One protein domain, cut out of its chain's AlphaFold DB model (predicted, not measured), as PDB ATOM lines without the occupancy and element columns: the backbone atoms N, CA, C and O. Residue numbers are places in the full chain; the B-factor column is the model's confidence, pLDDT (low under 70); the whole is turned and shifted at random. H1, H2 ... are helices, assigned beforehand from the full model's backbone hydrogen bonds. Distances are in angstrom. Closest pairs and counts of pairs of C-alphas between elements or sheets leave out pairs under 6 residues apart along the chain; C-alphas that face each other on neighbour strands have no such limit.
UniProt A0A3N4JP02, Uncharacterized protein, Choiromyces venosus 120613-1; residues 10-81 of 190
ATOM      1  N   ALA A  10      16.778 -38.214 -15.684       62.31
ATOM      2  CA  ALA A  10      15.459 -37.740 -16.103       62.31
ATOM      3  C   ALA A  10      15.405 -37.318 -17.586       62.31
ATOM      4  O   ALA A  10      14.347 -37.415 -18.219       62.31
ATOM      5  N   ASP A  11      16.537 -36.908 -18.161       70.56
ATOM      6  CA  ASP A  11      16.626 -36.500 -19.562       70.56
ATOM      7  C   ASP A  11      16.431 -37.704 -20.490       70.56
ATOM      8  O   ASP A  11      15.679 -37.619 -21.457       70.56
ATOM      9  N   PHE A  12      16.999 -38.868 -20.148       71.44
ATOM     10  CA  PHE A  12      16.888 -40.083 -20.968       71.44
ATOM     11  C   PHE A  12      15.457 -40.620 -21.079       71.44
ATOM     12  O   PHE A  12      15.036 -41.011 -22.167       71.44
ATOM     13  N   GLN A  13      14.687 -40.603 -19.985       76.31
ATOM     14  CA  GLN A  13      13.264 -40.979 -20.028       76.31
ATOM     15  C   GLN A  13      12.454 -39.993 -20.874       76.31
ATOM     16  O   GLN A  13      11.570 -40.392 -21.630       76.31
ATOM     17  N   SER A  14      12.797 -38.708 -20.787       81.06
ATOM     18  CA  SER A  14      12.162 -37.670 -21.592       81.06
ATOM     19  C   SER A  14      12.492 -37.826 -23.080       81.06
ATOM     20  O   SER A  14      11.620 -37.620 -23.916       81.06
ATOM     21  N   PHE A  15      13.718 -38.230 -23.429       81.62
ATOM     22  CA  PHE A  15      14.117 -38.469 -24.819       81.62
ATOM     23  C   PHE A  15      13.332 -39.612 -25.469       81.62
ATOM     24  O   PHE A  15      12.897 -39.470 -26.608       81.62
ATOM     25  N   ASP A  16      13.110 -40.717 -24.753       82.44
ATOM     26  CA  ASP A  16      12.313 -41.833 -25.277       82.44
ATOM     27  C   ASP A  16      10.838 -41.432 -25.453       82.44
ATOM     28  O   ASP A  16      10.220 -41.704 -26.480       82.44
ATOM     29  N   ALA A  17      10.302 -40.661 -24.504       82.56
ATOM     30  CA  ALA A  17       8.952 -40.123 -24.597       82.56
ATOM     31  C   ALA A  17       8.783 -39.071 -25.713       82.56
ATOM     32  O   ALA A  17       7.704 -38.980 -26.296       82.56
ATOM     33  N   ILE A  18       9.826 -38.297 -26.040       83.69
ATOM     34  CA  ILE A  18       9.841 -37.392 -27.202       83.69
ATOM     35  C   ILE A  18       9.725 -38.192 -28.503       83.69
ATOM     36  O   ILE A  18       9.027 -37.756 -29.413       83.69
ATOM     37  N   GLU A  19      10.383 -39.346 -28.620       81.69
ATOM     38  CA  GLU A  19      10.294 -40.186 -29.823       81.69
ATOM     39  C   GLU A  19       8.966 -40.946 -29.920       81.69
ATOM     40  O   GLU A  19       8.456 -41.132 -31.023       81.69
ATOM     41  N   ALA A  20       8.378 -41.335 -28.786       84.94
ATOM     42  CA  ALA A  20       7.075 -41.998 -28.734       84.94
ATOM     43  C   ALA A  20       5.881 -41.053 -28.980       84.94
ATOM     44  O   ALA A  20       4.759 -41.521 -29.183       84.94
ATOM     45  N   TYR A  21       6.093 -39.733 -28.933       84.38
ATOM     46  CA  TYR A  21       5.037 -38.739 -29.115       84.38
ATOM     47  C   TYR A  21       4.678 -38.533 -30.594       84.38
ATOM     48  O   TYR A  21       5.554 -38.386 -31.449       84.38
ATOM     49  N   ASP A  22       3.378 -38.453 -30.890       88.00
ATOM     50  CA  ASP A  22       2.867 -38.202 -32.240       88.00
ATOM     51  C   ASP A  22       2.861 -36.697 -32.566       88.00
ATOM     52  O   ASP A  22       1.875 -35.979 -32.384       88.00
ATOM     53  N   TRP A  23       4.004 -36.215 -33.052       86.56
ATOM     54  CA  TRP A  23       4.205 -34.815 -33.440       86.56
ATOM     55  C   TRP A  23       3.371 -34.371 -34.651       86.56
ATOM     56  O   TRP A  23       3.206 -33.167 -34.853       86.56
ATOM     57  N   ASP A  24       2.873 -35.305 -35.466       86.50
ATOM     58  CA  ASP A  24       2.095 -35.002 -36.672       86.50
ATOM     59  C   ASP A  24       0.600 -34.799 -36.372       86.50
ATOM     60  O   ASP A  24      -0.104 -34.134 -37.133       86.50
ATOM     61  N   SER A  25       0.112 -35.311 -35.243       90.00
ATOM     62  CA  SER A  25      -1.267 -35.092 -34.791       90.00
ATOM     63  C   SER A  25      -1.446 -33.757 -34.042       90.00
ATOM     64  O   SER A  25      -2.540 -33.185 -34.001       90.00
ATOM     65  N   ASP A  26      -0.368 -33.211 -33.472       89.50
ATOM     66  CA  ASP A  26      -0.416 -32.015 -32.627       89.50
ATOM     67  C   ASP A  26      -0.444 -30.703 -33.438       89.50
ATOM     68  O   ASP A  26       0.565 -30.205 -33.953       89.50
ATOM     69  N   ARG A  27      -1.635 -30.096 -33.511       91.38
ATOM     70  CA  ARG A  27      -1.873 -28.848 -34.251       91.38
ATOM     71  C   ARG A  27      -1.165 -27.636 -33.637       91.38
ATOM     72  O   ARG A  27      -0.781 -26.721 -34.375       91.38
ATOM     73  N   GLU A  28      -1.010 -27.590 -32.315       89.50
ATOM     74  CA  GLU A  28      -0.343 -26.473 -31.633       89.50
ATOM     75  C   GLU A  28       1.155 -26.500 -31.928       89.50
ATOM     76  O   GLU A  28       1.740 -25.473 -32.294       89.50
ATOM     77  N   PHE A  29       1.749 -27.693 -31.857       90.75
ATOM     78  CA  PHE A  29       3.142 -27.908 -32.223       90.75
ATOM     79  C   PHE A  29       3.409 -27.535 -33.686       90.75
ATOM     80  O   PHE A  29       4.317 -26.746 -33.959       90.75
ATOM     81  N   GLN A  30       2.597 -28.028 -34.627       92.19
ATOM     82  CA  GLN A  30       2.755 -27.719 -36.054       92.19
ATOM     83  C   GLN A  30       2.637 -26.224 -36.349       92.19
ATOM     84  O   GLN A  30       3.439 -25.675 -37.105       92.19
ATOM     85  N   THR A  31       1.663 -25.548 -35.733       92.75
ATOM     86  CA  THR A  31       1.482 -24.100 -35.901       92.75
ATOM     87  C   THR A  31       2.709 -23.339 -35.390       92.75
ATOM     88  O   THR A  31       3.219 -22.447 -36.075       92.75
ATOM     89  N   GLY A  32       3.237 -23.728 -34.224       90.69
ATOM     90  CA  GLY A  32       4.467 -23.159 -33.672       90.69
ATOM     91  C   GLY A  32       5.690 -23.415 -34.556       90.69
ATOM     92  O   GLY A  32       6.465 -22.495 -34.822       90.69
ATOM     93  N   LEU A  33       5.837 -24.637 -35.072       92.31
ATOM     94  CA  LEU A  33       6.940 -25.007 -35.953       92.31
ATOM     95  C   LEU A  33       6.897 -24.222 -37.270       92.31
ATOM     96  O   LEU A  33       7.921 -23.685 -37.685       92.31
ATOM     97  N   GLN A  34       5.724 -24.081 -37.893       91.06
ATOM     98  CA  GLN A  34       5.570 -23.304 -39.127       91.06
ATOM     99  C   GLN A  34       5.897 -21.822 -38.928       91.06
ATOM    100  O   GLN A  34       6.525 -21.211 -39.792       91.06
ATOM    101  N   SER A  35       5.544 -21.250 -37.773       93.06
ATOM    102  CA  SER A  35       5.934 -19.877 -37.430       93.06
ATOM    103  C   SER A  35       7.459 -19.719 -37.358       93.06
ATOM    104  O   SER A  35       8.008 -18.765 -37.915       93.06
ATOM    105  N   ILE A  36       8.158 -20.687 -36.754       91.38
ATOM    106  CA  ILE A  36       9.627 -20.698 -36.668       91.38
ATOM    107  C   ILE A  36      10.256 -20.880 -38.058       91.38
ATOM    108  O   ILE A  36      11.179 -20.146 -38.416       91.38
ATOM    109  N   LEU A  37       9.748 -21.820 -38.860       90.00
ATOM    110  CA  LEU A  37      10.258 -22.094 -40.208       90.00
ATOM    111  C   LEU A  37      10.025 -20.920 -41.168       90.00
ATOM    112  O   LEU A  37      10.893 -20.628 -41.987       90.00
ATOM    113  N   SER A  38       8.896 -20.216 -41.045       88.62
ATOM    114  CA  SER A  38       8.590 -19.031 -41.853       88.62
ATOM    115  C   SER A  38       9.426 -17.808 -41.471       88.62
ATOM    116  O   SER A  38       9.554 -16.891 -42.281       88.62
ATOM    117  N   SER A  39       9.977 -17.760 -40.255       89.12
ATOM    118  CA  SER A  39      10.829 -16.650 -39.811       89.12
ATOM    119  C   SER A  39      12.221 -16.674 -40.449       89.12
ATOM    120  O   SER A  39      12.903 -15.648 -40.442       89.12
ATOM    121  N   VAL A  40      12.671 -17.823 -40.958       85.00
ATOM    122  CA  VAL A  40      13.998 -17.977 -41.564       85.00
ATOM    123  C   VAL A  40      13.861 -17.876 -43.086       85.00
ATOM    124  O   VAL A  40      13.156 -18.688 -43.682       85.00
ATOM    125  N   PRO A  41      14.518 -16.914 -43.756       80.31
ATOM    126  CA  PRO A  41      14.474 -16.831 -45.210       80.31
ATOM    127  C   PRO A  41      15.279 -17.987 -45.830       80.31
ATOM    128  O   PRO A  41      16.490 -18.070 -45.651       80.31
ATOM    129  N   SER A  42      14.598 -18.869 -46.569       76.12
ATOM    130  CA  SER A  42      15.166 -20.030 -47.281       76.12
ATOM    131  C   SER A  42      15.980 -21.008 -46.407       76.12
ATOM    132  O   SER A  42      17.187 -21.160 -46.608       76.12
ATOM    133  N   PRO A  43      15.340 -21.732 -45.471       81.69
ATOM    134  CA  PRO A  43      16.034 -22.697 -44.630       81.69
ATOM    135  C   PRO A  43      16.480 -23.925 -45.440       81.69
ATOM    136  O   PRO A  43      15.676 -24.559 -46.135       81.69
ATOM    137  N   THR A  44      17.759 -24.282 -45.320       88.19
ATOM    138  CA  THR A  44      18.325 -25.536 -45.842       88.19
ATOM    139  C   THR A  44      17.662 -26.739 -45.159       88.19
ATOM    140  O   THR A  44      17.177 -26.623 -44.034       88.19
ATOM    141  N   ALA A  45      17.640 -27.908 -45.811       85.25
ATOM    142  CA  ALA A  45      17.057 -29.132 -45.243       85.25
ATOM    143  C   ALA A  45      17.589 -29.437 -43.828       85.25
ATOM    144  O   ALA A  45      16.801 -29.636 -42.909       85.25
ATOM    145  N   GLU A  46      18.904 -29.321 -43.626       86.31
ATOM    146  CA  GLU A  46      19.556 -29.514 -42.321       86.31
ATOM    147  C   GLU A  46      19.071 -28.519 -41.254       86.31
ATOM    148  O   GLU A  46      18.889 -28.869 -40.090       86.31
ATOM    149  N   GLN A  47      18.808 -27.267 -41.641       86.81
ATOM    150  CA  GLN A  47      18.303 -26.248 -40.719       86.81
ATOM    151  C   GLN A  47      16.851 -26.516 -40.334       86.81
ATOM    152  O   GLN A  47      16.478 -26.312 -39.182       86.81
ATOM    153  N   LYS A  48      16.025 -26.989 -41.276       87.25
ATOM    154  CA  LYS A  48      14.643 -27.392 -40.980       87.25
ATOM    155  C   LYS A  48      14.623 -28.541 -39.975       87.25
ATOM    156  O   LYS A  48      13.832 -28.497 -39.034       87.25
ATOM    157  N   GLU A  49      15.502 -29.525 -40.145       87.88
ATOM    158  CA  GLU A  49      15.650 -30.637 -39.202       87.88
ATOM    159  C   GLU A  49      16.107 -30.152 -37.825       87.88
ATOM    160  O   GLU A  49      15.478 -30.492 -36.823       87.88
ATOM    161  N   GLU A  50      17.132 -29.299 -37.757       88.44
ATOM    162  CA  GLU A  50      17.618 -28.737 -36.491       88.44
ATOM    163  C   GLU A  50      16.542 -27.903 -35.775       88.44
ATOM    164  O   GLU A  50      16.322 -28.074 -34.573       88.44
ATOM    165  N   LEU A  51      15.831 -27.033 -36.498       89.81
ATOM    166  CA  LEU A  51      14.737 -26.232 -35.940       89.81
ATOM    167  C   LEU A  51      13.598 -27.119 -35.439       89.81
ATOM    168  O   LEU A  51      13.074 -26.879 -34.352       89.81
ATOM    169  N   THR A  52      13.261 -28.167 -36.189       89.81
ATOM    170  CA  THR A  52      12.251 -29.153 -35.787       89.81
ATOM    171  C   THR A  52      12.675 -29.877 -34.517       89.81
ATOM    172  O   THR A  52      11.908 -29.946 -33.560       89.81
ATOM    173  N   LEU A  53      13.914 -30.362 -34.461       89.19
ATOM    174  CA  LEU A  53      14.455 -31.081 -33.312       89.19
ATOM    175  C   LEU A  53      14.486 -30.192 -32.059       89.19
ATOM    176  O   LEU A  53      14.075 -30.611 -30.974       89.19
ATOM    177  N   ARG A  54      14.902 -28.931 -32.220       88.31
ATOM    178  CA  ARG A  54      14.906 -27.936 -31.145       88.31
ATOM    179  C   ARG A  54      13.494 -27.593 -30.673       88.31
ATOM    180  O   ARG A  54      13.282 -27.476 -29.466       88.31
ATOM    181  N   ALA A  55      12.538 -27.461 -31.591       90.94
ATOM    182  CA  ALA A  55      11.140 -27.217 -31.253       90.94
ATOM    183  C   ALA A  55      10.539 -28.390 -30.462       90.94
ATOM    184  O   ALA A  55       9.880 -28.146 -29.453       90.94
ATOM    185  N   LYS A  56      10.817 -29.643 -30.856       87.94
ATOM    186  CA  LYS A  56      10.377 -30.850 -30.126       87.94
ATOM    187  C   LYS A  56      10.892 -30.859 -28.685       87.94
ATOM    188  O   LYS A  56      10.108 -30.994 -27.748       87.94
ATOM    189  N   CYS A  57      12.195 -30.617 -28.502       86.44
ATOM    190  CA  CYS A  57      12.809 -30.534 -27.171       86.44
ATOM    191  C   CYS A  57      12.180 -29.420 -26.322       86.44
ATOM    192  O   CYS A  57      11.873 -29.620 -25.149       86.44
ATOM    193  N   PHE A  58      11.962 -28.242 -26.916       87.19
ATOM    194  CA  PHE A  58      11.361 -27.103 -26.226       87.19
ATOM    195  C   PHE A  58       9.913 -27.375 -25.803       87.19
ATOM    196  O   PHE A  58       9.540 -27.083 -24.667       87.19
ATOM    197  N   PHE A  59       9.101 -27.945 -26.696       87.94
ATOM    198  CA  PHE A  59       7.698 -28.243 -26.416       87.94
ATOM    199  C   PHE A  59       7.561 -29.266 -25.289       87.94
ATOM    200  O   PHE A  59       6.812 -29.047 -24.338       87.94
ATOM    201  N   TYR A  60       8.355 -30.336 -25.333       84.19
ATOM    202  CA  TYR A  60       8.339 -31.342 -24.278       84.19
ATOM    203  C   TYR A  60       8.882 -30.789 -22.950       84.19
ATOM    204  O   TYR A  60       8.315 -31.052 -21.892       84.19
ATOM    205  N   SER A  61       9.918 -29.940 -22.989       84.88
ATOM    206  CA  SER A  61      10.413 -29.236 -21.795       84.88
ATOM    207  C   SER A  61       9.332 -28.358 -21.149       84.88
ATOM    208  O   SER A  61       9.222 -28.311 -19.923       84.88
ATOM    209  N   LYS A  62       8.492 -27.705 -21.963       83.31
ATOM    210  CA  LYS A  62       7.340 -26.922 -21.495       83.31
ATOM    211  C   LYS A  62       6.263 -27.811 -20.863       83.31
ATOM    212  O   LYS A  62       5.717 -27.428 -19.833       83.31
ATOM    213  N   MET A  63       5.964 -28.965 -21.461       81.25
ATOM    214  CA  MET A  63       4.924 -29.885 -20.978       81.25
ATOM    215  C   MET A  63       5.325 -30.557 -19.656       81.25
ATOM    216  O   MET A  63       4.560 -30.557 -18.696       81.25
ATOM    217  N   SER A  64       6.550 -31.080 -19.585       75.12
ATOM    218  CA  SER A  64       7.036 -31.862 -18.441       75.12
ATOM    219  C   SER A  64       7.656 -31.003 -17.336       75.12
ATOM    220  O   SER A  64       8.010 -31.520 -16.283       75.12
ATOM    221  N   SER A  65       7.811 -29.691 -17.562       75.00
ATOM    222  CA  SER A  65       8.534 -28.760 -16.674       75.00
ATOM    223  C   SER A  65       9.981 -29.177 -16.348       75.00
ATOM    224  O   SER A  65      10.590 -28.648 -15.419       75.00
ATOM    225  N   ILE A  66      10.559 -30.094 -17.131       77.12
ATOM    226  CA  ILE A  66      11.946 -30.561 -17.023       77.12
ATOM    227  C   ILE A  66      12.784 -29.810 -18.059       77.12
ATOM    228  O   ILE A  66      12.349 -29.585 -19.190       77.12
ATOM    229  N   LYS A  67      13.989 -29.383 -17.680       75.62
ATOM    230  CA  LYS A  67      14.922 -28.683 -18.571       75.62
ATOM    231  C   LYS A  67      15.593 -29.690 -19.502       75.62
ATOM    232  O   LYS A  67      16.593 -30.279 -19.132       75.62
ATOM    233  N   ILE A  68      15.063 -29.839 -20.711       78.00
ATOM    234  CA  ILE A  68      15.634 -30.746 -21.709       78.00
ATOM    235  C   ILE A  68      16.668 -29.997 -22.539       78.00
ATOM    236  O   ILE A  68      16.347 -29.006 -23.204       78.00
ATOM    237  N   ASP A  69      17.909 -30.476 -22.504       80.88
ATOM    238  CA  ASP A  69      18.991 -29.902 -23.293       80.88
ATOM    239  C   ASP A  69      19.024 -30.479 -24.720       80.88
ATOM    240  O   ASP A  69      19.066 -31.691 -24.943       80.88
ATOM    241  N   TYR A  70      19.026 -29.582 -25.710       80.31
ATOM    242  CA  TYR A  70      19.070 -29.939 -27.132       80.31
ATOM    243  C   TYR A  70      20.362 -30.674 -27.516       80.31
ATOM    244  O   TYR A  70      20.333 -31.591 -28.334       80.31
ATOM    245  N   ASN A  71      21.502 -30.276 -26.945       79.25
ATOM    246  CA  ASN A  71      22.795 -30.872 -27.261       79.25
ATOM    247  C   ASN A  71      22.895 -32.289 -26.676       79.25
ATOM    248  O   ASN A  71      23.382 -33.199 -27.346       79.25
ATOM    249  N   ALA A  72      22.356 -32.494 -25.471       78.44
ATOM    250  CA  ALA A  72      22.223 -33.818 -24.872       78.44
ATOM    251  C   ALA A  72      21.336 -34.746 -25.718       78.44
ATOM    252  O   ALA A  72      21.742 -35.870 -26.019       78.44
ATOM    253  N   TYR A  73      20.178 -34.262 -26.183       78.69
ATOM    254  CA  TYR A  73      19.312 -35.041 -27.073       78.69
ATOM    255  C   TYR A  73      19.997 -35.362 -28.406       78.69
ATOM    256  O   TYR A  73      19.946 -36.498 -28.873       78.69
ATOM    257  N   LYS A  74      20.710 -34.394 -28.994       80.88
ATOM    258  CA  LYS A  74      21.480 -34.588 -30.230       80.88
ATOM    259  C   LYS A  74      22.572 -35.655 -30.064       80.88
ATOM    260  O   LYS A  74      22.755 -36.489 -30.946       80.88
ATOM    261  N   ALA A  75      23.263 -35.673 -28.926       79.81
ATOM    262  CA  ALA A  75      24.234 -36.720 -28.607       79.81
ATOM    263  C   ALA A  75      23.565 -38.093 -28.411       79.81
ATOM    264  O   ALA A  75      24.092 -39.104 -28.878       79.81
ATOM    265  N   TYR A  76      22.390 -38.124 -27.779       78.12
ATOM    266  CA  TYR A  76      21.602 -39.338 -27.558       78.12
ATOM    267  C   TYR A  76      21.117 -39.970 -28.874       78.12
ATOM    268  O   TYR A  76      21.342 -41.159 -29.097       78.12
ATOM    269  N   ILE A  77      20.561 -39.183 -29.804       76.88
ATOM    270  CA  ILE A  77      20.162 -39.687 -31.134       76.88
ATOM    271  C   ILE A  77      21.373 -40.131 -31.971       76.88
ATOM    272  O   ILE A  77      21.279 -41.086 -32.743       76.88
ATOM    273  N   SER A  78      22.530 -39.476 -31.808       74.00
ATOM    274  CA  SER A  78      23.783 -39.885 -32.455       74.00
ATOM    275  C   SER A  78      24.324 -41.208 -31.909       74.00
ATOM    276  O   SER A  78      24.925 -41.954 -32.674       74.00
ATOM    277  N   GLN A  79      24.096 -41.516 -30.629       68.25
ATOM    278  CA  GLN A  79      24.430 -42.817 -30.035       68.25
ATOM    279  C   GLN A  79      23.401 -43.908 -30.363       68.25
ATOM    280  O   GLN A  79      23.784 -45.067 -30.501       68.25
ATOM    281  N   ARG A  80      22.112 -43.559 -30.498       69.56
ATOM    282  CA  ARG A  80      21.030 -44.504 -30.843       69.56
ATOM    283  C   ARG A  80      20.993 -44.907 -32.305       69.56
ATOM    284  O   ARG A  80      20.466 -45.980 -32.590       69.56
ATOM    285  N   LYS A  81      21.494 -44.081 -33.234       55.78
ATOM    286  CA  LYS A  81      21.682 -44.528 -34.619       55.78
ATOM    287  C   LYS A  81      22.530 -45.796 -34.551       55.78
ATOM    288  O   LYS A  81      23.672 -45.698 -34.104       55.78
TER     289      LYS A  81
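What this domain is: This is residues 10 to 81 of the 190 residues of an uncharacterized protein of Choiromyces venosus 120613-1 (UniProt A0A3N4JP02). A long helix, H3, is the core; H2 folds back along one side of it as a hairpin, while H1 and H4 pack crosswise on its other side. The 72 printed residues hold four named helices, H1 to H4 in order, and no named strand: all helix, compact, radius of gyration of the C-alphas 12.4 A, spans 35 by 24 by 20 A.

Where its parts are: Find C-alpha 10 at (15.459, -37.740, -16.103); from there H1 runs to residue 20, 15.7 A. Next come H2, residues 27 to 39, 18.5 A, and H3, residues 45 to 64, 28.7 A. H4, residues 70 to 80, 15.2 A, ends at C-alpha 80, (21.030, -44.504, -30.843).

How they stand to each other: Start at the hub, H3. H1 touches its residues 56 to 60 alone, closest C-alphas Ile 18 and Tyr 60, 6.9 A. H2 touches it at a steep tilt of 43 degrees, opposite ways, closest C-alphas Leu 33 and Ala 55, 6.7 A. H4 touches its residues 53 to 57 alone, closest C-alphas Arg 54 and Tyr 70, 6.1 A. H2 is apart from H1 and H4. In the four helices every O i to N i+4 pair is within hydrogen-bond range.

The domain as a whole: The printed part has no cut and no long link. Look for pLDDT under 70 at residues 10 and 79 to 81.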